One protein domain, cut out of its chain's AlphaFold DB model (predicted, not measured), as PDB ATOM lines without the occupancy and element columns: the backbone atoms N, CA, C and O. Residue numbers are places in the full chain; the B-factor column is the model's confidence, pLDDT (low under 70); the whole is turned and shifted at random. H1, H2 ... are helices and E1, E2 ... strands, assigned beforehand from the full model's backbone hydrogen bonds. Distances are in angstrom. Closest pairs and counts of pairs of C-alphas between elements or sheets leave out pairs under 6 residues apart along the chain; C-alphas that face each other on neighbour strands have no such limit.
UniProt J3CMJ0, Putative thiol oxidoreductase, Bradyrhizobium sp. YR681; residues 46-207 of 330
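AT A GLANCE: This is residues 46 to 207 of the 330 residues of the protein "Putative thiol oxidoreductase" of Bradyrhizobium sp. YR681 (UniProt J3CMJ0). Little regular structure: long loops surround helix H3 near the middle, H4 crosses H1 at one end, and the small hairpin E1-E2 lies away from these helices. The printed part has 162 residues, 54 in named elements, mostly helix, in order H1 E1 E2 H2 H3 H4. It is compact, radius of gyration of the C-alphas 15.3 A, spanning 43 by 31 by 31 A.

HOW THE PARTS SIT: H1, residues 46 to 59, touches H4, residues 194 to 206, about perpendicular at 83 degrees; the closest C-alphas, Gly 54 and Val 200, are 3.8 A apart. E1, residues 94 to 98, and E2, residues 121 to 124, form an antiparallel hairpin; N 95 and O 123, 2.8 A apart, are within hydrogen-bond range. H2, residues 131 to 136, touches H4 at its residues 204 to 206 alone; the closest C-alphas are Gly 132 and Arg 205, 4.2 A. H3, residues 155 to 166, touches H4 with residues 155 to 160 alone; the closest C-alphas are Glu 156 and Val 201, 5.9 A. In each helix every O i to N i+4 pair is within range.

IN THESE COORDINATES: H1 runs 20.3 A from C-alpha 46 at (34.696, 30.261, 21.185), H3 15.8 A, and H4 18.0 A to C-alpha 206 at (30.404, 34.046, 9.971).

THE WHOLE: The printed part has no cut; the link E2 to H2 is short, the others long. Residues 178 to 187, among others, are under pLDDT 70.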
ATOM      1  N   GLU A  46      33.553  29.361  21.329       97.69
ATOM      2  CA  GLU A  46      34.696  30.261  21.185       97.69
ATOM      3  C   GLU A  46      34.519  31.165  19.962       97.69
ATOM      4  O   GLU A  46      34.594  32.397  20.077       97.69
ATOM      5  N   VAL A  47      34.201  30.570  18.809       98.12
ATOM      6  CA  VAL A  47      33.924  31.300  17.569       98.12
ATOM      7  C   VAL A  47      32.679  32.166  17.728       98.12
ATOM      8  O   VAL A  47      32.666  33.310  17.274       98.12
ATOM      9  N   ARG A  48      31.648  31.679  18.431       98.19
ATOM     10  CA  ARG A  48      30.451  32.465  18.747       98.19
ATOM     11  C   ARG A  48      30.785  33.690  19.598       98.19
ATOM     12  O   ARG A  48      30.365  34.795  19.269       98.19
ATOM     13  N   SER A  49      31.600  33.516  20.634       98.50
ATOM     14  CA  SER A  49      32.044  34.625  21.483       98.50
ATOM     15  C   SER A  49      32.886  35.643  20.705       98.50
ATOM     16  O   SER A  49      32.780  36.846  20.943       98.50
ATOM     17  N   SER A  50      33.732  35.183  19.779       98.75
ATOM     18  CA  SER A  50      34.509  36.057  18.889       98.75
ATOM     19  C   SER A  50      33.621  36.821  17.903       98.75
ATOM     20  O   SER A  50      33.794  38.028  17.742       98.75
ATOM     21  N   PHE A  51      32.603  36.167  17.337       98.56
ATOM     22  CA  PHE A  51      31.587  36.813  16.506       98.56
ATOM     23  C   PHE A  51      30.889  37.962  17.251       98.56
ATOM     24  O   PHE A  51      30.787  39.064  16.715       98.56
ATOM     25  N   ASP A  52      30.449  37.739  18.493       98.44
ATOM     26  CA  ASP A  52      29.710  38.748  19.267       98.44
ATOM     27  C   ASP A  52      30.603  39.948  19.660       98.44
ATOM     28  O   ASP A  52      30.185  41.113  19.590       98.44
ATOM     29  N   ARG A  53      31.877  39.698  20.006       98.69
ATOM     30  CA  ARG A  53      32.875  40.771  20.200       98.69
ATOM     31  C   ARG A  53      33.134  41.538  18.905       98.69
ATOM     32  O   ARG A  53      33.154  42.769  18.915       98.69
ATOM     33  N   GLY A  54      33.270  40.828  17.789       98.69
ATOM     34  CA  GLY A  54      33.453  41.410  16.467       98.69
ATOM     35  C   GLY A  54      32.294  42.303  16.051       98.69
ATOM     36  O   GLY A  54      32.518  43.412  15.574       98.69
ATOM     37  N   GLN A  55      31.057  41.874  16.306       98.19
ATOM     38  CA  GLN A  55      29.864  42.679  16.057       98.19
ATOM     39  C   GLN A  55      29.883  43.967  16.888       98.19
ATOM     40  O   GLN A  55      29.596  45.045  16.370       98.19
ATOM     41  N   SER A  56      30.278  43.870  18.159       98.19
ATOM     42  CA  SER A  56      30.392  45.026  19.058       98.19
ATOM     43  C   SER A  56      31.427  46.042  18.557       98.19
ATOM     44  O   SER A  56      31.183  47.248  18.579       98.19
ATOM     45  N   LEU A  57      32.562  45.568  18.036       98.19
ATOM     46  CA  LEU A  57      33.587  46.397  17.395       98.19
ATOM     47  C   LEU A  57      33.127  46.971  16.043       98.19
ATOM     48  O   LEU A  57      33.487  48.095  15.701       98.19
ATOM     49  N   PHE A  58      32.307  46.234  15.291       97.56
ATOM     50  CA  PHE A  58      31.759  46.665  14.002       97.56
ATOM     51  C   PHE A  58      30.783  47.841  14.149       97.56
ATOM     52  O   PHE A  58      30.767  48.747  13.315       97.56
ATOM     53  N   VAL A  59      29.981  47.854  15.219       96.56
ATOM     54  CA  VAL A  59      29.045  48.955  15.526       96.56
ATOM     55  C   VAL A  59      29.682  50.081  16.342       96.56
ATOM     56  O   VAL A  59      29.087  51.147  16.501       96.56
ATOM     57  N   ARG A  60      30.893  49.864  16.872       95.94
ATOM     58  CA  ARG A  60      31.620  50.852  17.671       95.94
ATOM     59  C   ARG A  60      31.851  52.124  16.860       95.94
ATOM     60  O   ARG A  60      32.218  52.073  15.684       95.94
ATOM     61  N   ARG A  61      31.686  53.267  17.526       94.06
ATOM     62  CA  ARG A  61      32.175  54.557  17.043       94.06
ATOM     63  C   ARG A  61      33.657  54.699  17.390       94.06
ATOM     64  O   ARG A  61      34.043  54.598  18.555       94.06
ATOM     65  N   TRP A  62      34.467  54.943  16.378       90.06
ATOM     66  CA  TRP A  62      35.898  55.170  16.453       90.06
ATOM     67  C   TRP A  62      36.155  56.676  16.399       90.06
ATOM     68  O   TRP A  62      35.895  57.321  15.385       90.06
ATOM     69  N   ASP A  63      36.624  57.250  17.505       80.19
ATOM     70  CA  ASP A  63      36.973  58.669  17.569       80.19
ATOM     71  C   ASP A  63      38.468  58.846  17.292       80.19
ATOM     72  O   ASP A  63      39.306  58.613  18.159       80.19
ATOM     73  N   GLN A  64      38.793  59.182  16.043       69.69
ATOM     74  CA  GLN A  64      40.135  59.577  15.586       69.69
ATOM     75  C   GLN A  64      40.086  60.936  14.884       69.69
ATOM     76  O   GLN A  64      40.810  61.203  13.924       69.69
ATOM     77  N   SER A  65      39.168  61.793  15.335       63.00
ATOM     78  CA  SER A  65      38.876  63.065  14.680       63.00
ATOM     79  C   SER A  65      40.083  63.998  14.560       63.00
ATOM     80  O   SER A  65      40.155  64.757  13.595       63.00
ATOM     81  N   SER A  66      41.049  63.875  15.472       61.91
ATOM     82  CA  SER A  66      42.262  64.691  15.545       61.91
ATOM     83  C   SER A  66      43.495  64.089  14.867       61.91
ATOM     84  O   SER A  66      44.483  64.796  14.697       61.91
ATOM     85  N   THR A  67      43.478  62.809  14.485       68.31
ATOM     86  CA  THR A  67      44.706  62.088  14.103       68.31
ATOM     87  C   THR A  67      44.672  61.504  12.699       68.31
ATOM     88  O   THR A  67      45.743  61.326  12.120       68.31
ATOM     89  N   ALA A  68      43.499  61.211  12.121       76.94
ATOM     90  CA  ALA A  68      43.428  60.464  10.867       76.94
ATOM     91  C   ALA A  68      42.414  60.950   9.830       76.94
ATOM     92  O   ALA A  68      41.302  61.391  10.143       76.94
ATOM     93  N   MET A  69      42.834  60.799   8.568       79.38
ATOM     94  CA  MET A  69      41.961  60.846   7.400       79.38
ATOM     95  C   MET A  69      40.945  59.712   7.484       79.38
ATOM     96  O   MET A  69      41.294  58.576   7.809       79.38
ATOM     97  N   ARG A  70      39.682  60.018   7.198       84.62
ATOM     98  CA  ARG A  70      38.593  59.039   7.253       84.62
ATOM     99  C   ARG A  70      37.431  59.450   6.362       84.62
ATOM    100  O   ARG A  70      37.323  60.594   5.931       84.62
ATOM    101  N   ASN A  71      36.511  58.523   6.164       83.62
ATOM    102  CA  ASN A  71      35.219  58.753   5.522       83.62
ATOM    103  C   ASN A  71      34.057  58.527   6.492       83.62
ATOM    104  O   ASN A  71      33.020  59.185   6.385       83.62
ATOM    105  N   ALA A  72      34.256  57.659   7.483       87.94
ATOM    106  CA  ALA A  72      33.264  57.292   8.478       87.94
ATOM    107  C   ALA A  72      33.887  57.139   9.873       87.94
ATOM    108  O   ALA A  72      35.100  57.196  10.053       87.94
ATOM    109  N   GLU A  73      33.029  56.971  10.877       89.62
ATOM    110  CA  GLU A  73      33.429  56.753  12.276       89.62
ATOM    111  C   GLU A  73      33.019  55.358  12.765       89.62
ATOM    112  O   GLU A  73      33.285  54.997  13.903       89.62
ATOM    113  N   SER A  74      32.345  54.562  11.935       92.81
ATOM    114  CA  SER A  74      31.958  53.189  12.248       92.81
ATOM    115  C   SER A  74      31.709  52.398  10.968       92.81
ATOM    116  O   SER A  74      31.344  52.977   9.943       92.81
ATOM    117  N   CYS A  75      31.831  51.072  11.020       94.06
ATOM    118  CA  CYS A  75      31.511  50.220   9.876       94.06
ATOM    119  C   CYS A  75      30.024  50.350   9.494       94.06
ATOM    120  O   CYS A  75      29.679  50.380   8.311       94.06
ATOM    121  N   VAL A  76      29.137  50.521  10.482       93.25
ATOM    122  CA  VAL A  76      27.692  50.699  10.245       93.25
ATOM    123  C   VAL A  76      27.314  52.051   9.634       93.25
ATOM    124  O   VAL A  76      26.173  52.215   9.207       93.25
ATOM    125  N   SER A  77      28.248  53.002   9.505       89.88
ATOM    126  CA  SER A  77      28.004  54.210   8.702       89.88
ATOM    127  C   SER A  77      27.737  53.872   7.231       89.88
ATOM    128  O   SER A  77      26.987  54.586   6.575       89.88
ATOM    129  N   CYS A  78      28.307  52.767   6.736       89.88
ATOM    130  CA  CYS A  78      28.125  52.305   5.359       89.88
ATOM    131  C   CYS A  78      27.509  50.897   5.269       89.88
ATOM    132  O   CYS A  78      27.022  50.535   4.204       89.88
ATOM    133  N   HIS A  79      27.505  50.110   6.351       93.00
ATOM    134  CA  HIS A  79      27.053  48.711   6.362       93.00
ATOM    135  C   HIS A  79      25.969  48.426   7.418       93.00
ATOM    136  O   HIS A  79      26.210  47.690   8.380       93.00
ATOM    137  N   SER A  80      24.782  49.023   7.284       90.31
ATOM    138  CA  SER A  80      23.753  49.006   8.345       90.31
ATOM    139  C   SER A  80      22.368  48.518   7.942       90.31
ATOM    140  O   SER A  80      21.565  48.257   8.834       90.31
ATOM    141  N   VAL A  81      22.064  48.374   6.650       87.69
ATOM    142  CA  VAL A  81      20.708  48.035   6.197       87.69
ATOM    143  C   VAL A  81      20.645  46.614   5.630       87.69
ATOM    144  O   VAL A  81      21.394  46.296   4.704       87.69
ATOM    145  N   PRO A  82      19.730  45.756   6.122       87.31
ATOM    146  CA  PRO A  82      18.736  46.022   7.176       87.31
ATOM    147  C   PRO A  82      19.278  45.892   8.606       87.31
ATOM    148  O   PRO A  82      18.584  46.260   9.544       87.31
ATOM    149  N   MET A  83      20.486  45.356   8.770       91.50
ATOM    150  CA  MET A  83      21.163  45.140  10.052       91.50
ATOM    151  C   MET A  83      22.673  45.383   9.879       91.50
ATOM    152  O   MET A  83      23.138  45.464   8.735       91.50
ATOM    153  N   PRO A  84      23.469  45.471  10.967       94.00
ATOM    154  CA  PRO A  84      24.927  45.531  10.873       94.00
ATOM    155  C   PRO A  84      25.503  44.456   9.940       94.00
ATOM    156  O   PRO A  84      25.151  43.281  10.038       94.00
ATOM    157  N   GLY A  85      26.372  44.881   9.020       92.19
ATOM    158  CA  GLY A  85      26.882  44.057   7.919       92.19
ATOM    159  C   GLY A  85      26.045  44.145   6.640       92.19
ATOM    160  O   GLY A  85      26.341  43.476   5.653       92.19
ATOM    161  N   GLY A  86      25.016  44.986   6.627       90.50
ATOM    162  CA  GLY A  86      24.202  45.260   5.458       90.50
ATOM    163  C   GLY A  86      24.838  46.162   4.411       90.50
ATOM    164  O   GLY A  86      26.038  46.433   4.430       90.50
ATOM    165  N   SER A  87      24.015  46.597   3.463       85.50
ATOM    166  CA  SER A  87      24.363  47.673   2.535       85.50
ATOM    167  C   SER A  87      24.108  49.013   3.213       85.50
ATOM    168  O   SER A  87      23.354  49.100   4.184       85.50
ATOM    169  N   GLY A  88      24.676  50.083   2.682       76.62
ATOM    170  CA  GLY A  88      24.229  51.421   3.034       76.62
ATOM    171  C   GLY A  88      23.202  51.916   2.013       76.62
ATOM    172  O   GLY A  88      23.295  51.593   0.824       76.62
ATOM    173  N   MET A  89      22.187  52.636   2.495       64.25
ATOM    174  CA  MET A  89      21.077  53.167   1.683       64.25
ATOM    175  C   MET A  89      21.103  54.693   1.525       64.25
ATOM    176  O   MET A  89      20.300  55.237   0.778       64.25
ATOM    177  N   SER A  90      21.992  55.394   2.230       60.50
ATOM    178  CA  SER A  90      22.127  56.850   2.142       60.50
ATOM    179  C   SER A  90      23.265  57.249   1.201       60.50
ATOM    180  O   SER A  90      24.142  56.444   0.888       60.50
ATOM    181  N   GLU A  91      23.324  58.528   0.828       58.38
ATOM    182  CA  GLU A  91      24.488  59.122   0.149       58.38
ATOM    183  C   GLU A  91      25.805  58.942   0.933       58.38
ATOM    184  O   GLU A  91      26.884  59.102   0.381       58.38
ATOM    185  N   GLN A  92      25.758  58.564   2.214       58.62
ATOM    186  CA  GLN A  92      26.956  58.269   3.014       58.62
ATOM    187  C   GLN A  92      27.517  56.860   2.744       58.62
ATOM    188  O   GLN A  92      28.639  56.553   3.134       58.62
ATOM    189  N   ALA A  93      26.748  55.995   2.078       61.97
ATOM    190  CA  ALA A  93      27.165  54.661   1.637       61.97
ATOM    191  C   ALA A  93      27.890  54.659   0.285       61.97
ATOM    192  O   ALA A  93      28.368  53.614  -0.175       61.97
ATOM    193  N   LEU A  94      27.896  55.825  -0.355       71.00
ATOM    194  CA  LEU A  94      28.499  56.129  -1.633       71.00
ATOM    195  C   LEU A  94      29.924  56.622  -1.367       71.00
ATOM    196  O   LEU A  94      30.163  57.766  -0.986       71.00
ATOM    197  N   VAL A  95      30.876  55.705  -1.512       74.12
ATOM    198  CA  VAL A  95      32.290  55.951  -1.245       74.12
ATOM    199  C   VAL A  95      32.927  56.546  -2.498       74.12
ATOM    200  O   VAL A  95      32.853  55.933  -3.561       74.12
ATOM    201  N   PRO A  96      33.555  57.722  -2.424       70.81
ATOM    202  CA  PRO A  96      34.246  58.301  -3.564       70.81
ATOM    203  C   PRO A  96      35.484  57.475  -3.903       70.81
ATOM    204  O   PRO A  96      36.294  57.169  -3.029       70.81
ATOM    205  N   THR A  97      35.648  57.133  -5.174       66.31
ATOM    206  CA  THR A  97      36.781  56.344  -5.655       66.31
ATOM    207  C   THR A  97      37.438  56.988  -6.866       66.31
ATOM    208  O   THR A  97      36.785  57.615  -7.701       66.31
ATOM    209  N   ALA A  98      38.749  56.823  -6.958       60.38
ATOM    210  CA  ALA A  98      39.561  57.258  -8.075       60.38
ATOM    211  C   ALA A  98      40.592  56.177  -8.392       60.38
ATOM    212  O   ALA A  98      41.306  55.722  -7.504       60.38
ATOM    213  N   LEU A  99      40.653  55.743  -9.656       60.53
ATOM    214  CA  LEU A  99      41.578  54.694 -10.114       60.53
ATOM    215  C   LEU A  99      41.500  53.382  -9.297       60.53
ATOM    216  O   LEU A  99      42.483  52.656  -9.187       60.53
ATOM    217  N   GLY A 100      40.331  53.070  -8.725       60.03
ATOM    218  CA  GLY A 100      40.125  51.883  -7.885       60.03
ATOM    219  C   GLY A 100      40.493  52.063  -6.408       60.03
ATOM    220  O   GLY A 100      40.309  51.139  -5.620       60.03
ATOM    221  N   GLU A 101      40.955  53.245  -5.997       68.31
ATOM    222  CA  GLU A 101      41.230  53.566  -4.595       68.31
ATOM    223  C   GLU A 101      40.166  54.498  -4.015       68.31
ATOM    224  O   GLU A 101      39.638  55.370  -4.704       68.31
ATOM    225  N   THR A 102      39.827  54.304  -2.741       74.69
ATOM    226  CA  THR A 102      38.946  55.220  -2.013       74.69
ATOM    227  C   THR A 102      39.649  56.561  -1.795       74.69
ATOM    228  O   THR A 102      40.795  56.585  -1.358       74.69
ATOM    229  N   VAL A 103      38.927  57.663  -2.013       76.00
ATOM    230  CA  VAL A 103      39.356  59.025  -1.659       76.00
ATOM    231  C   VAL A 103      38.930  59.336  -0.222       76.00
ATOM    232  O   VAL A 103      37.747  59.218   0.112       76.00
ATOM    233  N   GLN A 104      39.860  59.755   0.633       78.19
ATOM    234  CA  GLN A 104      39.568  60.099   2.027       78.19
ATOM    235  C   GLN A 104      39.146  61.573   2.162       78.19
ATOM    236  O   GLN A 104      39.957  62.492   2.037       78.19
ATOM    237  N   ARG A 105      37.858  61.821   2.427       75.81
ATOM    238  CA  ARG A 105      37.260  63.170   2.364       75.81
ATOM    239  C   ARG A 105      37.192  63.930   3.688       75.81
ATOM    240  O   ARG A 105      36.900  65.123   3.664       75.81
ATOM    241  N   ARG A 106      37.420  63.292   4.842       80.12
ATOM    242  CA  ARG A 106      37.458  63.987   6.145       80.12
ATOM    243  C   ARG A 106      38.881  64.031   6.669       80.12
ATOM    244  O   ARG A 106      39.402  63.015   7.126       80.12
ATOM    245  N   ALA A 107      39.459  65.224   6.632       78.44
ATOM    246  CA  ALA A 107      40.759  65.499   7.214       78.44
ATOM    247  C   ALA A 107      40.675  65.776   8.720       78.44
ATOM    248  O   ALA A 107      39.661  66.308   9.186       78.44
ATOM    249  N   PRO A 108      41.726  65.430   9.484       77.12
ATOM    250  CA  PRO A 108      41.894  65.949  10.832       77.12
ATOM    251  C   PRO A 108      42.108  67.469  10.801       77.12
ATOM    252  O   PRO A 108      42.443  68.053   9.767       77.12
ATOM    253  N   GLU A 109      41.911  68.117  11.947       75.81
ATOM    254  CA  GLU A 109      42.094  69.562  12.079       75.81
ATOM    255  C   GLU A 109      43.497  69.995  11.610       75.81
ATOM    256  O   GLU A 109      44.495  69.301  11.824       75.81
ATOM    257  N   GLY A 110      43.567  71.120  10.892       75.06
ATOM    258  CA  GLY A 110      44.814  71.638  10.322       75.06
ATOM    259  C   GLY A 110      45.310  70.936   9.050       75.06
ATOM    260  O   GLY A 110      46.364  71.314   8.549       75.06
ATOM    261  N   HIS A 111      44.575  69.958   8.503       75.12
ATOM    262  CA  HIS A 111      44.958  69.231   7.288       75.12
ATOM    263  C   HIS A 111      43.935  69.399   6.156       75.12
ATOM    264  O   HIS A 111      42.761  69.693   6.379       75.12
ATOM    265  N   VAL A 112      44.389  69.181   4.920       75.12
ATOM    266  CA  VAL A 112      43.552  69.236   3.712       75.12
ATOM    267  C   VAL A 112      43.118  67.825   3.328       75.12
ATOM    268  O   VAL A 112      43.954  66.923   3.280       75.12
ATOM    269  N   ALA A 113      41.821  67.641   3.067       76.19
ATOM    270  CA  ALA A 113      41.256  66.372   2.608       76.19
ATOM    271  C   ALA A 113      41.825  65.955   1.245       76.19
ATOM    272  O   ALA A 113      42.270  66.801   0.467       76.19
ATOM    273  N   GLU A 114      41.779  64.659   0.939       74.75
ATOM    274  CA  GLU A 114      42.222  64.177  -0.366       74.75
ATOM    275  C   GLU A 114      41.320  64.724  -1.473       74.75
ATOM    276  O   GLU A 114      40.085  64.693  -1.387       74.75
ATOM    277  N   VAL A 115      41.955  65.204  -2.540       68.62
ATOM    278  CA  VAL A 115      41.272  65.613  -3.761       68.62
ATOM    279  C   VAL A 115      41.429  64.457  -4.732       68.62
ATOM    280  O   VAL A 115      42.533  64.114  -5.157       68.62
ATOM    281  N   GLY A 116      40.323  63.794  -5.052       63.25
ATOM    282  CA  GLY A 116      40.358  62.804  -6.120       63.25
ATOM    283  C   GLY A 116      40.650  63.493  -7.464       63.25
ATOM    284  O   GLY A 116      40.247  64.643  -7.637       63.25
ATOM    285  N   PRO A 117      41.347  62.835  -8.406       60.19
ATOM    286  CA  PRO A 117      41.537  63.350  -9.762       60.19
ATOM    287  C   PRO A 117      40.199  63.692 -10.434       60.19
ATOM    288  O   PRO A 117      39.147  63.191 -10.025       60.19
ATOM    289  N   ASP A 118      40.245  64.504 -11.492       57.56
ATOM    290  CA  ASP A 118      39.071  64.785 -12.324       57.56
ATOM    291  C   ASP A 118      38.371  63.471 -12.717       57.56
ATOM    292  O   ASP A 118      39.003  62.534 -13.207       57.56
ATOM    293  N   GLY A 119      37.058  63.389 -12.469       56.84
ATOM    294  CA  GLY A 119      36.273  62.176 -12.720       56.84
ATOM    295  C   GLY A 119      36.175  61.190 -11.548       56.84
ATOM    296  O   GLY A 119      36.018  59.996 -11.790       56.84
ATOM    297  N   VAL A 120      36.240  61.655 -10.290       64.25
ATOM    298  CA  VAL A 120      35.890  60.831  -9.114       64.25
ATOM    299  C   VAL A 120      34.531  60.169  -9.321       64.25
ATOM    300  O   VAL A 120      33.512  60.853  -9.436       64.25
ATOM    301  N   VAL A 121      34.516  58.837  -9.316       68.75
ATOM    302  CA  VAL A 121      33.286  58.052  -9.400       68.75
ATOM    303  C   VAL A 121      32.880  57.585  -8.019       68.75
ATOM    304  O   VAL A 121      33.703  57.307  -7.144       68.75
ATOM    305  N   THR A 122      31.582  57.498  -7.813       72.94
ATOM    306  CA  THR A 122      31.029  56.945  -6.591       72.94
ATOM    307  C   THR A 122      31.104  55.424  -6.627       72.94
ATOM    308  O   THR A 122      30.971  54.828  -7.687       72.94
ATOM    309  N   ARG A 123      31.281  54.787  -5.468       79.25
ATOM    310  CA  ARG A 123      31.131  53.348  -5.279       79.25
ATOM    311  C   ARG A 123      30.077  53.058  -4.224       79.25
ATOM    312  O   ARG A 123      30.180  53.521  -3.090       79.25
ATOM    313  N   ARG A 124      29.107  52.214  -4.550       82.94
ATOM    314  CA  ARG A 124      28.167  51.690  -3.565       82.94
ATOM    315  C   ARG A 124      28.835  50.647  -2.676       82.94
ATOM    316  O   ARG A 124      29.508  49.725  -3.143       82.94
ATOM    317  N   THR A 125      28.593  50.771  -1.380       86.75
ATOM    318  CA  THR A 125      29.018  49.790  -0.385       86.75
ATOM    319  C   THR A 125      28.098  48.558  -0.411       86.75
ATOM    320  O   THR A 125      26.924  48.693  -0.071       86.75
ATOM    321  N   PRO A 126      28.583  47.362  -0.810       88.50
ATOM    322  CA  PRO A 126      27.752  46.162  -0.875       88.50
ATOM    323  C   PRO A 126      27.485  45.567   0.520       88.50
ATOM    324  O   PRO A 126      28.264  45.797   1.449       88.50
ATOM    325  N   PRO A 127      26.434  44.742   0.665       91.88
ATOM    326  CA  PRO A 127      26.216  43.948   1.871       91.88
ATOM    327  C   PRO A 127      27.340  42.924   2.096       91.88
ATOM    328  O   PRO A 127      27.905  42.376   1.148       91.88
ATOM    329  N   LEU A 128      27.629  42.634   3.365       94.88
ATOM    330  CA  LEU A 128      28.620  41.650   3.823       94.88
ATOM    331  C   LEU A 128      27.994  40.299   4.210       94.88
ATOM    332  O   LEU A 128      28.718  39.353   4.518       94.88
ATOM    333  N   PHE A 129      26.665  40.187   4.199       94.94
ATOM    334  CA  PHE A 129      25.953  38.946   4.510       94.94
ATOM    335  C   PHE A 129      26.446  37.774   3.648       94.94
ATOM    336  O   PHE A 129      26.461  37.847   2.418       94.94
ATOM    337  N   GLY A 130      26.848  36.679   4.297       95.56
ATOM    338  CA  GLY A 130      27.302  35.458   3.630       95.56
ATOM    339  C   GLY A 130      28.681  35.558   2.978       95.56
ATOM    340  O   GLY A 130      29.053  34.667   2.214       95.56
ATOM    341  N   ILE A 131      29.470  36.599   3.257       96.19
ATOM    342  CA  ILE A 131      30.781  36.789   2.619       96.19
ATOM    343  C   ILE A 131      31.770  35.650   2.912       96.19
ATOM    344  O   ILE A 131      32.569  35.319   2.038       96.19
ATOM    345  N   GLY A 132      31.678  34.978   4.067       97.12
ATOM    346  CA  GLY A 132      32.463  33.766   4.333       97.12
ATOM    347  C   GLY A 132      32.105  32.601   3.407       97.12
ATOM    348  O   GLY A 132      32.988  31.882   2.950       97.12
ATOM    349  N   LEU A 133      30.831  32.438   3.031       97.12
ATOM    350  CA  LEU A 133      30.448  31.444   2.019       97.12
ATOM    351  C   LEU A 133      31.092  31.779   0.664       97.12
ATOM    352  O   LEU A 133      31.577  30.888  -0.032       97.12
ATOM    353  N   LEU A 134      31.166  33.065   0.303       96.69
ATOM    354  CA  LEU A 134      31.849  33.504  -0.918       96.69
ATOM    355  C   LEU A 134      33.359  33.233  -0.844       96.69
ATOM    356  O   LEU A 134      33.899  32.646  -1.782       96.69
ATOM    357  N   GLU A 135      34.009  33.577   0.276       96.69
ATOM    358  CA  GLU A 135      35.434  33.328   0.558       96.69
ATOM    359  C   GLU A 135      35.812  31.861   0.337       96.69
ATOM    360  O   GLU A 135      36.815  31.576  -0.322       96.69
ATOM    361  N   TYR A 136      34.996  30.930   0.828       97.06
ATOM    362  CA  TYR A 136      35.274  29.498   0.718       97.06
ATOM    363  C   TYR A 136      34.694  28.834  -0.533       97.06
ATOM    364  O   TYR A 136      34.913  27.646  -0.735       97.06
ATOM    365  N   SER A 137      33.994  29.567  -1.402       96.69
ATOM    366  CA  SER A 137      33.496  29.049  -2.692       96.69
ATOM    367  C   SER A 137      34.350  29.462  -3.893       96.69
ATOM    368  O   SER A 137      33.943  29.306  -5.050       96.69
ATOM    369  N   ARG A 138      35.520  30.052  -3.633       94.38
ATOM    370  CA  ARG A 138      36.489  30.446  -4.658       94.38
ATOM    371  C   ARG A 138      37.011  29.233  -5.421       94.38
ATOM    372  O   ARG A 138      37.083  28.132  -4.890       94.38
ATOM    373  N   ARG A 139      37.441  29.456  -6.665       88.88
ATOM    374  CA  ARG A 139      38.080  28.423  -7.499       88.88
ATOM    375  C   ARG A 139      39.380  27.907  -6.889       88.88
ATOM    376  O   ARG A 139      39.724  26.749  -7.081       88.88
ATOM    377  N   ASN A 140      40.121  28.787  -6.218       87.56
ATOM    378  CA  ASN A 140      41.334  28.470  -5.473       87.56
ATOM    379  C   ASN A 140      41.636  29.584  -4.455       87.56
ATOM    380  O   ASN A 140      41.081  30.683  -4.537       87.56
ATOM    381  N   ASN A 141      42.569  29.321  -3.539       82.31
ATOM    382  CA  ASN A 141      42.934  30.248  -2.460       82.31
ATOM    383  C   ASN A 141      43.585  31.557  -2.939       82.31
ATOM    384  O   ASN A 141      43.559  32.543  -2.207       82.31
ATOM    385  N   SER A 142      44.145  31.589  -4.153       85.25
ATOM    386  CA  SER A 142      44.742  32.799  -4.741       85.25
ATOM    387  C   SER A 142      43.742  33.679  -5.496       85.25
ATOM    388  O   SER A 142      44.081  34.801  -5.872       85.25
ATOM    389  N   GLN A 143      42.508  33.208  -5.722       91.75
ATOM    390  CA  GLN A 143      41.483  34.022  -6.364       91.75
ATOM    391  C   GLN A 143      41.141  35.205  -5.453       91.75
ATOM    392  O   GLN A 143      40.648  35.043  -4.333       91.75
ATOM    393  N   LYS A 144      41.374  36.411  -5.959       94.06
ATOM    394  CA  LYS A 144      40.918  37.644  -5.330       94.06
ATOM    395  C   LYS A 144      39.427  37.812  -5.592       94.06
ATOM    396  O   LYS A 144      38.976  37.592  -6.714       94.06
ATOM    397  N   ILE A 145      38.662  38.159  -4.559       93.62
ATOM    398  CA  ILE A 145      37.207  38.386  -4.669       93.62
ATOM    399  C   ILE A 145      36.721  39.588  -3.856       93.62
ATOM    400  O   ILE A 145      35.570  40.001  -3.998       93.62
ATOM    401  N   PHE A 146      37.563  40.130  -2.978       92.94
ATOM    402  CA  PHE A 146      37.179  41.218  -2.091       92.94
ATOM    403  C   PHE A 146      37.410  42.564  -2.781       92.94
ATOM    404  O   PHE A 146      38.416  42.747  -3.471       92.94
ATOM    405  N   GLY A 147      36.460  43.485  -2.599       85.50
ATOM    406  CA  GLY A 147      36.342  44.703  -3.406       85.50
ATOM    407  C   GLY A 147      35.507  44.500  -4.679       85.50
ATOM    408  O   GLY A 147      35.252  43.369  -5.105       85.50
ATOM    409  N   ALA A 148      35.041  45.599  -5.277       76.81
ATOM    410  CA  ALA A 148      34.257  45.564  -6.521       76.81
ATOM    411  C   ALA A 148      35.114  45.139  -7.730       76.81
ATOM    412  O   ALA A 148      34.630  44.441  -8.622       76.81
ATOM    413  N   PHE A 149      36.404  45.487  -7.700       83.56
ATOM    414  CA  PHE A 149      37.406  45.122  -8.705       83.56
ATOM    415  C   PHE A 149      38.179  43.845  -8.350       83.56
ATOM    416  O   PHE A 149      39.123  43.482  -9.047       83.56
ATOM    417  N   ALA A 150      37.782  43.151  -7.274       89.00
ATOM    418  CA  ALA A 150      38.415  41.920  -6.809       89.00
ATOM    419  C   ALA A 150      39.946  42.051  -6.667       89.00
ATOM    420  O   ALA A 150      40.714  41.264  -7.220       89.00
ATOM    421  N   GLU A 151      40.407  43.059  -5.926       87.69
ATOM    422  CA  GLU A 151      41.840  43.357  -5.789       87.69
ATOM    423  C   GLU A 151      42.512  42.680  -4.584       87.69
ATOM    424  O   GLU A 151      43.743  42.548  -4.555       87.69
ATOM    425  N   ILE A 152      41.717  42.210  -3.616       91.06
ATOM    426  CA  ILE A 152      42.187  41.663  -2.337       91.06
ATOM    427  C   ILE A 152      41.881  40.157  -2.241       91.06
ATOM    428  O   ILE A 152      40.802  39.687  -2.618       91.06
ATOM    429  N   ASP A 153      42.860  39.398  -1.743       89.81
ATOM    430  CA  ASP A 153      42.891  37.925  -1.695       89.81
ATOM    431  C   ASP A 153      42.475  37.316  -0.344       89.81
ATOM    432  O   ASP A 153      42.231  36.111  -0.265       89.81
ATOM    433  N   SER A 154      42.371  38.131   0.707       93.19
ATOM    434  CA  SER A 154      42.065  37.697   2.074       93.19
ATOM    435  C   SER A 154      41.033  38.607   2.725       93.19
ATOM    436  O   SER A 154      41.135  39.834   2.632       93.19
ATOM    437  N   LEU A 155      40.070  38.004   3.432       95.81
ATOM    438  CA  LEU A 155      39.075  38.750   4.194       95.81
ATOM    439  C   LEU A 155      39.730  39.589   5.298       95.81
ATOM    440  O   LEU A 155      39.315  40.715   5.542       95.81
ATOM    441  N   GLU A 156      40.790  39.077   5.919       96.75
ATOM    442  CA  GLU A 156      41.524  39.783   6.971       96.75
ATOM    443  C   GLU A 156      42.180  41.063   6.435       96.75
ATOM    444  O   GLU A 156      41.997  42.140   7.001       96.75
ATOM    445  N   LYS A 157      42.853  40.976   5.279       95.19
ATOM    446  CA  LYS A 157      43.417  42.154   4.597       95.19
ATOM    447  C   LYS A 157      42.323  43.126   4.161       95.19
ATOM    448  O   LYS A 157      42.528  44.335   4.225       95.19
ATOM    449  N   PHE A 158      41.178  42.614   3.710       95.38
ATOM    450  CA  PHE A 158      40.039  43.439   3.309       95.38
ATOM    451  C   PHE A 158      39.490  44.247   4.489       95.38
ATOM    452  O   PHE A 158      39.344  45.463   4.373       95.38
ATOM    453  N   VAL A 159      39.270  43.599   5.636       97.31
ATOM    454  CA  VAL A 159      38.812  44.259   6.866       97.31
ATOM    455  C   VAL A 159      39.862  45.253   7.372       97.31
ATOM    456  O   VAL A 159      39.528  46.411   7.607       97.31
ATOM    457  N   ALA A 160      41.136  44.857   7.459       96.19
ATOM    458  CA  ALA A 160      42.217  45.742   7.901       96.19
ATOM    459  C   ALA A 160      42.350  46.996   7.018       96.19
ATOM    460  O   ALA A 160      42.497  48.106   7.535       96.19
ATOM    461  N   ARG A 161      42.253  46.841   5.689       92.88
ATOM    462  CA  ARG A 161      42.275  47.969   4.747       92.88
ATOM    463  C   ARG A 161      41.061  48.876   4.933       92.88
ATOM    464  O   ARG A 161      41.227  50.090   4.895       92.88
ATOM    465  N   ALA A 162      39.870  48.320   5.159       92.69
ATOM    466  CA  ALA A 162      38.670  49.118   5.409       92.69
ATOM    467  C   ALA A 162      38.806  49.966   6.687       92.69
ATOM    468  O   ALA A 162      38.509  51.157   6.655       92.69
ATOM    469  N   PHE A 163      39.334  49.404   7.782       93.94
ATOM    470  CA  PHE A 163      39.638  50.180   8.993       93.94
ATOM    471  C   PHE A 163      40.618  51.323   8.715       93.94
ATOM    472  O   PHE A 163      40.356  52.462   9.101       93.94
ATOM    473  N   ALA A 164      41.710  51.041   8.005       90.62
ATOM    474  CA  ALA A 164      42.745  52.031   7.734       90.62
ATOM    475  C   ALA A 164      42.264  53.163   6.816       90.62
ATOM    476  O   ALA A 164      42.499  54.330   7.108       90.62
ATOM    477  N   ILE A 165      41.593  52.825   5.712       86.38
ATOM    478  CA  ILE A 165      41.245  53.789   4.661       86.38
ATOM    479  C   ILE A 165      39.919  54.500   4.953       86.38
ATOM    480  O   ILE A 165      39.808  55.704   4.738       86.38
ATOM    481  N   GLU A 166      38.915  53.795   5.480       88.19
ATOM    482  CA  GLU A 166      37.583  54.380   5.686       88.19
ATOM    483  C   GLU A 166      37.408  54.975   7.085       88.19
ATOM    484  O   GLU A 166      36.688  55.963   7.238       88.19
ATOM    485  N   LEU A 167      38.049  54.399   8.109       89.81
ATOM    486  CA  LEU A 167      37.860  54.799   9.513       89.81
ATOM    487  C   LEU A 167      39.082  55.490  10.129       89.81
ATOM    488  O   LEU A 167      38.988  56.004  11.242       89.81
ATOM    489  N   GLY A 168      40.219  55.511   9.431       89.56
ATOM    490  CA  GLY A 168      41.464  56.072   9.954       89.56
ATOM    491  C   GLY A 168      42.107  55.226  11.062       89.56
ATOM    492  O   GLY A 168      42.894  55.728  11.863       89.56
ATOM    493  N   ILE A 169      41.757  53.940  11.151       91.62
ATOM    494  CA  ILE A 169      42.183  53.031  12.218       91.62
ATOM    495  C   ILE A 169      43.261  52.089  11.701       91.62
ATOM    496  O   ILE A 169      43.010  51.200  10.891       91.62
ATOM    497  N   SER A 170      44.480  52.272  12.200       92.19
ATOM    498  CA  SER A 170      45.609  51.417  11.839       92.19
ATOM    499  C   SER A 170      45.580  50.084  12.584       92.19
ATOM    500  O   SER A 170      45.185  50.015  13.748       92.19
ATOM    501  N   SER A 171      46.079  49.043  11.926       93.56
ATOM    502  CA  SER A 171      46.380  47.722  12.492       93.56
ATOM    503  C   SER A 171      47.795  47.305  12.078       93.56
ATOM    504  O   SER A 171      48.446  47.997  11.296       93.56
ATOM    505  N   GLU A 172      48.268  46.150  12.546       91.75
ATOM    506  CA  GLU A 172      49.546  45.580  12.088       91.75
ATOM    507  C   GLU A 172      49.568  45.285  10.576       91.75
ATOM    508  O   GLU A 172      50.629  45.308   9.958       91.75
ATOM    509  N   LEU A 173      48.404  45.021   9.967       92.12
ATOM    510  CA  LEU A 173      48.296  44.653   8.551       92.12
ATOM    511  C   LEU A 173      48.068  45.838   7.615       92.12
ATOM    512  O   LEU A 173      48.337  45.733   6.419       92.12
ATOM    513  N   SER A 174      47.534  46.947   8.127       90.62
ATOM    514  CA  SER A 174      47.223  48.117   7.312       90.62
ATOM    515  C   SER A 174      47.375  49.400   8.117       90.62
ATOM    516  O   SER A 174      46.738  49.585   9.153       90.62
ATOM    517  N   CYS A 175      48.204  50.299   7.597       87.06
ATOM    518  CA  CYS A 175      48.451  51.628   8.139       87.06
ATOM    519  C   CYS A 175      47.455  52.617   7.522       87.06
ATOM    520  O   CYS A 175      47.323  52.677   6.298       87.06
ATOM    521  N   SER A 176      46.752  53.371   8.367       85.19
ATOM    522  CA  SER A 176      45.957  54.526   7.946       85.19
ATOM    523  C   SER A 176      46.917  55.623   7.514       85.19
ATOM    524  O   SER A 176      47.529  56.256   8.366       85.19
ATOM    525  N   ARG A 177      47.078  55.832   6.210       76.62
ATOM    526  CA  ARG A 177      47.932  56.878   5.639       76.62
ATOM    527  C   ARG A 177      47.263  57.474   4.413       76.62
ATOM    528  O   ARG A 177      46.610  56.741   3.676       76.62
ATOM    529  N   SER A 178      47.504  58.758   4.167       69.69
ATOM    530  CA  SER A 178      47.152  59.376   2.890       69.69
ATOM    531  C   SER A 178      48.259  59.124   1.870       69.69
ATOM    532  O   SER A 178      49.441  59.304   2.169       69.69
ATOM    533  N   ALA A 179      47.883  58.715   0.659       62.50
ATOM    534  CA  ALA A 179      48.825  58.603  -0.456       62.50
ATOM    535  C   ALA A 179      49.175  59.978  -1.056       62.50
ATOM    536  O   ALA A 179      50.224  60.129  -1.680       62.50
ATOM    537  N   GLN A 180      48.306  60.975  -0.859       64.75
ATOM    538  CA  GLN A 180      48.435  62.314  -1.435       64.75
ATOM    539  C   GLN A 180      49.116  63.314  -0.493       64.75
ATOM    540  O   GLN A 180      49.707  64.287  -0.959       64.75
ATOM    541  N   ASN A 181      49.053  63.091   0.823       63.84
ATOM    542  CA  ASN A 181      49.557  64.038   1.810       63.84
ATOM    543  C   ASN A 181      50.879  63.560   2.440       63.84
ATOM    544  O   ASN A 181      50.891  62.691   3.313       63.84
ATOM    545  N   GLN A 182      52.000  64.134   1.983       61.19
ATOM    546  CA  GLN A 182      53.356  63.769   2.427       61.19
ATOM    547  C   GLN A 182      53.664  64.160   3.884       61.19
ATOM    548  O   GLN A 182      54.617  63.621   4.454       61.19
ATOM    549  N   ASP A 183      52.859  65.043   4.483       59.81
ATOM    550  CA  ASP A 183      53.011  65.507   5.871       59.81
ATOM    551  C   ASP A 183      52.351  64.565   6.894       59.81
ATOM    552  O   ASP A 183      52.463  64.759   8.106       59.81
ATOM    553  N   TYR A 184      51.685  63.507   6.427       64.75
ATOM    554  CA  TYR A 184      51.033  62.524   7.285       64.75
ATOM    555  C   TYR A 184      52.052  61.516   7.870       64.75
ATOM    556  O   TYR A 184      53.033  61.180   7.195       64.75
ATOM    557  N   PRO A 185      51.874  61.007   9.113       62.16
ATOM    558  CA  PRO A 185      52.850  60.136   9.764       62.16
ATOM    559  C   PRO A 185      53.294  58.967   8.878       62.16
ATOM    560  O   PRO A 185      52.509  58.111   8.475       62.16
ATOM    561  N   LYS A 186      54.608  58.909   8.624       64.75
ATOM    562  CA  LYS A 186      55.263  57.838   7.851       64.75
ATOM    563  C   LYS A 186      55.179  56.474   8.551       64.75
ATOM    564  O   LYS A 186      55.411  55.446   7.919       64.75
ATOM    565  N   SER A 187      54.863  56.474   9.846       68.75
ATOM    566  CA  SER A 187      54.695  55.298  10.694       68.75
ATOM    567  C   SER A 187      53.348  55.346  11.408       68.75
ATOM    568  O   SER A 187      53.051  56.317  12.102       68.75
ATOM    569  N   CYS A 188      52.569  54.275  11.299       77.31
ATOM    570  CA  CYS A 188      51.331  54.118  12.052       77.31
ATOM    571  C   CYS A 188      51.557  53.311  13.330       77.31
ATOM    572  O   CYS A 188      52.199  52.262  13.294       77.31
ATOM    573  N   THR A 189      50.959  53.753  14.437       84.19
ATOM    574  CA  THR A 189      50.788  52.900  15.620       84.19
ATOM    575  C   THR A 189      49.495  52.100  15.450       84.19
ATOM    576  O   THR A 189      48.462  52.718  15.177       84.19
ATOM    577  N   PRO A 190      49.510  50.761  15.576       88.88
ATOM    578  CA  PRO A 190      48.285  49.969  15.575       88.88
ATOM    579  C   PRO A 190      47.344  50.425  16.696       88.88
ATOM    580  O   PRO A 190      47.713  50.415  17.867       88.88
ATOM    581  N   ILE A 191      46.135  50.840  16.320       92.06
ATOM    582  CA  ILE A 191      45.048  51.192  17.244       92.06
ATOM    583  C   ILE A 191      44.137  49.981  17.427       92.06
ATOM    584  O   ILE A 191      43.717  49.684  18.540       92.06
ATOM    585  N   LEU A 192      43.853  49.278  16.330       94.56
ATOM    586  CA  LEU A 192      43.150  48.006  16.345       94.56
ATOM    587  C   LEU A 192      44.159  46.896  16.637       94.56
ATOM    588  O   LEU A 192      45.065  46.645  15.835       94.56
ATOM    589  N   SER A 193      44.010  46.240  17.785       96.31
ATOM    590  CA  SER A 193      44.854  45.098  18.142       96.31
ATOM    591  C   SER A 193      44.612  43.910  17.203       96.31
ATOM    592  O   SER A 193      43.544  43.787  16.600       96.31
ATOM    593  N   ARG A 194      45.580  42.981  17.115       96.69
ATOM    594  CA  ARG A 194      45.415  41.729  16.350       96.69
ATOM    595  C   ARG A 194      44.134  40.984  16.745       96.69
ATOM    596  O   ARG A 194      43.375  40.589  15.870       96.69
ATOM    597  N   ARG A 195      43.858  40.860  18.047       97.94
ATOM    598  CA  ARG A 195      42.668  40.159  18.552       97.94
ATOM    599  C   ARG A 195      41.364  40.859  18.167       97.94
ATOM    600  O   ARG A 195      40.408  40.195  17.789       97.94
ATOM    601  N   GLU A 196      41.314  42.187  18.246       98.44
ATOM    602  CA  GLU A 196      40.128  42.936  17.814       98.44
ATOM    603  C   GLU A 196      39.907  42.813  16.300       98.44
ATOM    604  O   GLU A 196      38.768  42.662  15.859       98.44
ATOM    605  N   LEU A 197      40.979  42.826  15.498       98.38
ATOM    606  CA  LEU A 197      40.887  42.570  14.061       98.38
ATOM    607  C   LEU A 197      40.356  41.158  13.779       98.38
ATOM    608  O   LEU A 197      39.436  41.009  12.979       98.38
ATOM    609  N   GLU A 198      40.890  40.137  14.453       98.50
ATOM    610  CA  GLU A 198      40.423  38.747  14.354       98.50
ATOM    611  C   GLU A 198      38.944  38.607  14.739       98.50
ATOM    612  O   GLU A 198      38.191  37.928  14.038       98.50
ATOM    613  N   ASP A 199      38.498  39.287  15.799       98.81
ATOM    614  CA  ASP A 199      37.096  39.295  16.219       98.81
ATOM    615  C   ASP A 199      36.196  39.920  15.138       98.81
ATOM    616  O   ASP A 199      35.193  39.320  14.745       98.81
ATOM    617  N   VAL A 200      36.563  41.077  14.570       98.75
ATOM    618  CA  VAL A 200      35.777  41.698  13.483       98.75
ATOM    619  C   VAL A 200      35.778  40.829  12.225       98.75
ATOM    620  O   VAL A 200      34.741  40.667  11.582       98.75
ATOM    621  N   VAL A 201      36.915  40.229  11.872       98.69
ATOM    622  CA  VAL A 201      37.008  39.286  10.750       98.69
ATOM    623  C   VAL A 201      36.116  38.070  10.993       98.69
ATOM    624  O   VAL A 201      35.453  37.616  10.063       98.69
ATOM    625  N   THR A 202      36.047  37.567  12.224       98.75
ATOM    626  CA  THR A 202      35.167  36.457  12.613       98.75
ATOM    627  C   THR A 202      33.699  36.846  12.484       98.75
ATOM    628  O   THR A 202      32.933  36.096  11.876       98.75
ATOM    629  N   PHE A 203      33.318  38.037  12.956       98.62
ATOM    630  CA  PHE A 203      31.976  38.578  12.741       98.62
ATOM    631  C   PHE A 203      31.621  38.609  11.253       98.62
ATOM    632  O   PHE A 203      30.630  38.013  10.845       98.62
ATOM    633  N   VAL A 204      32.460  39.236  10.427       98.38
ATOM    634  CA  VAL A 204      32.202  39.374   8.989       98.38
ATOM    635  C   VAL A 204      32.167  38.006   8.292       98.38
ATOM    636  O   VAL A 204      31.266  37.749   7.500       98.38
ATOM    637  N   ARG A 205      33.093  37.091   8.605       98.19
ATOM    638  CA  ARG A 205      33.179  35.754   7.991       98.19
ATOM    639  C   ARG A 205      31.953  34.899   8.280       98.19
ATOM    640  O   ARG A 205      31.446  34.229   7.384       98.19
ATOM    641  N   PHE A 206      31.505  34.893   9.529       98.19
ATOM    642  CA  PHE A 206      30.404  34.046   9.971       98.19
ATOM    643  C   PHE A 206      29.065  34.777   9.991       98.19
ATOM    644  O   PHE A 206      28.085  34.212  10.465       98.19
ATOM    645  N   LEU A 207      28.989  35.991   9.442       97.38
ATOM    646  CA  LEU A 207      27.726  36.673   9.214       97.38
ATOM    647  C   LEU A 207      26.919  35.892   8.174       97.38
ATOM    648  O   LEU A 207      27.368  35.698   7.039       97.38
TER     649      LEU A 207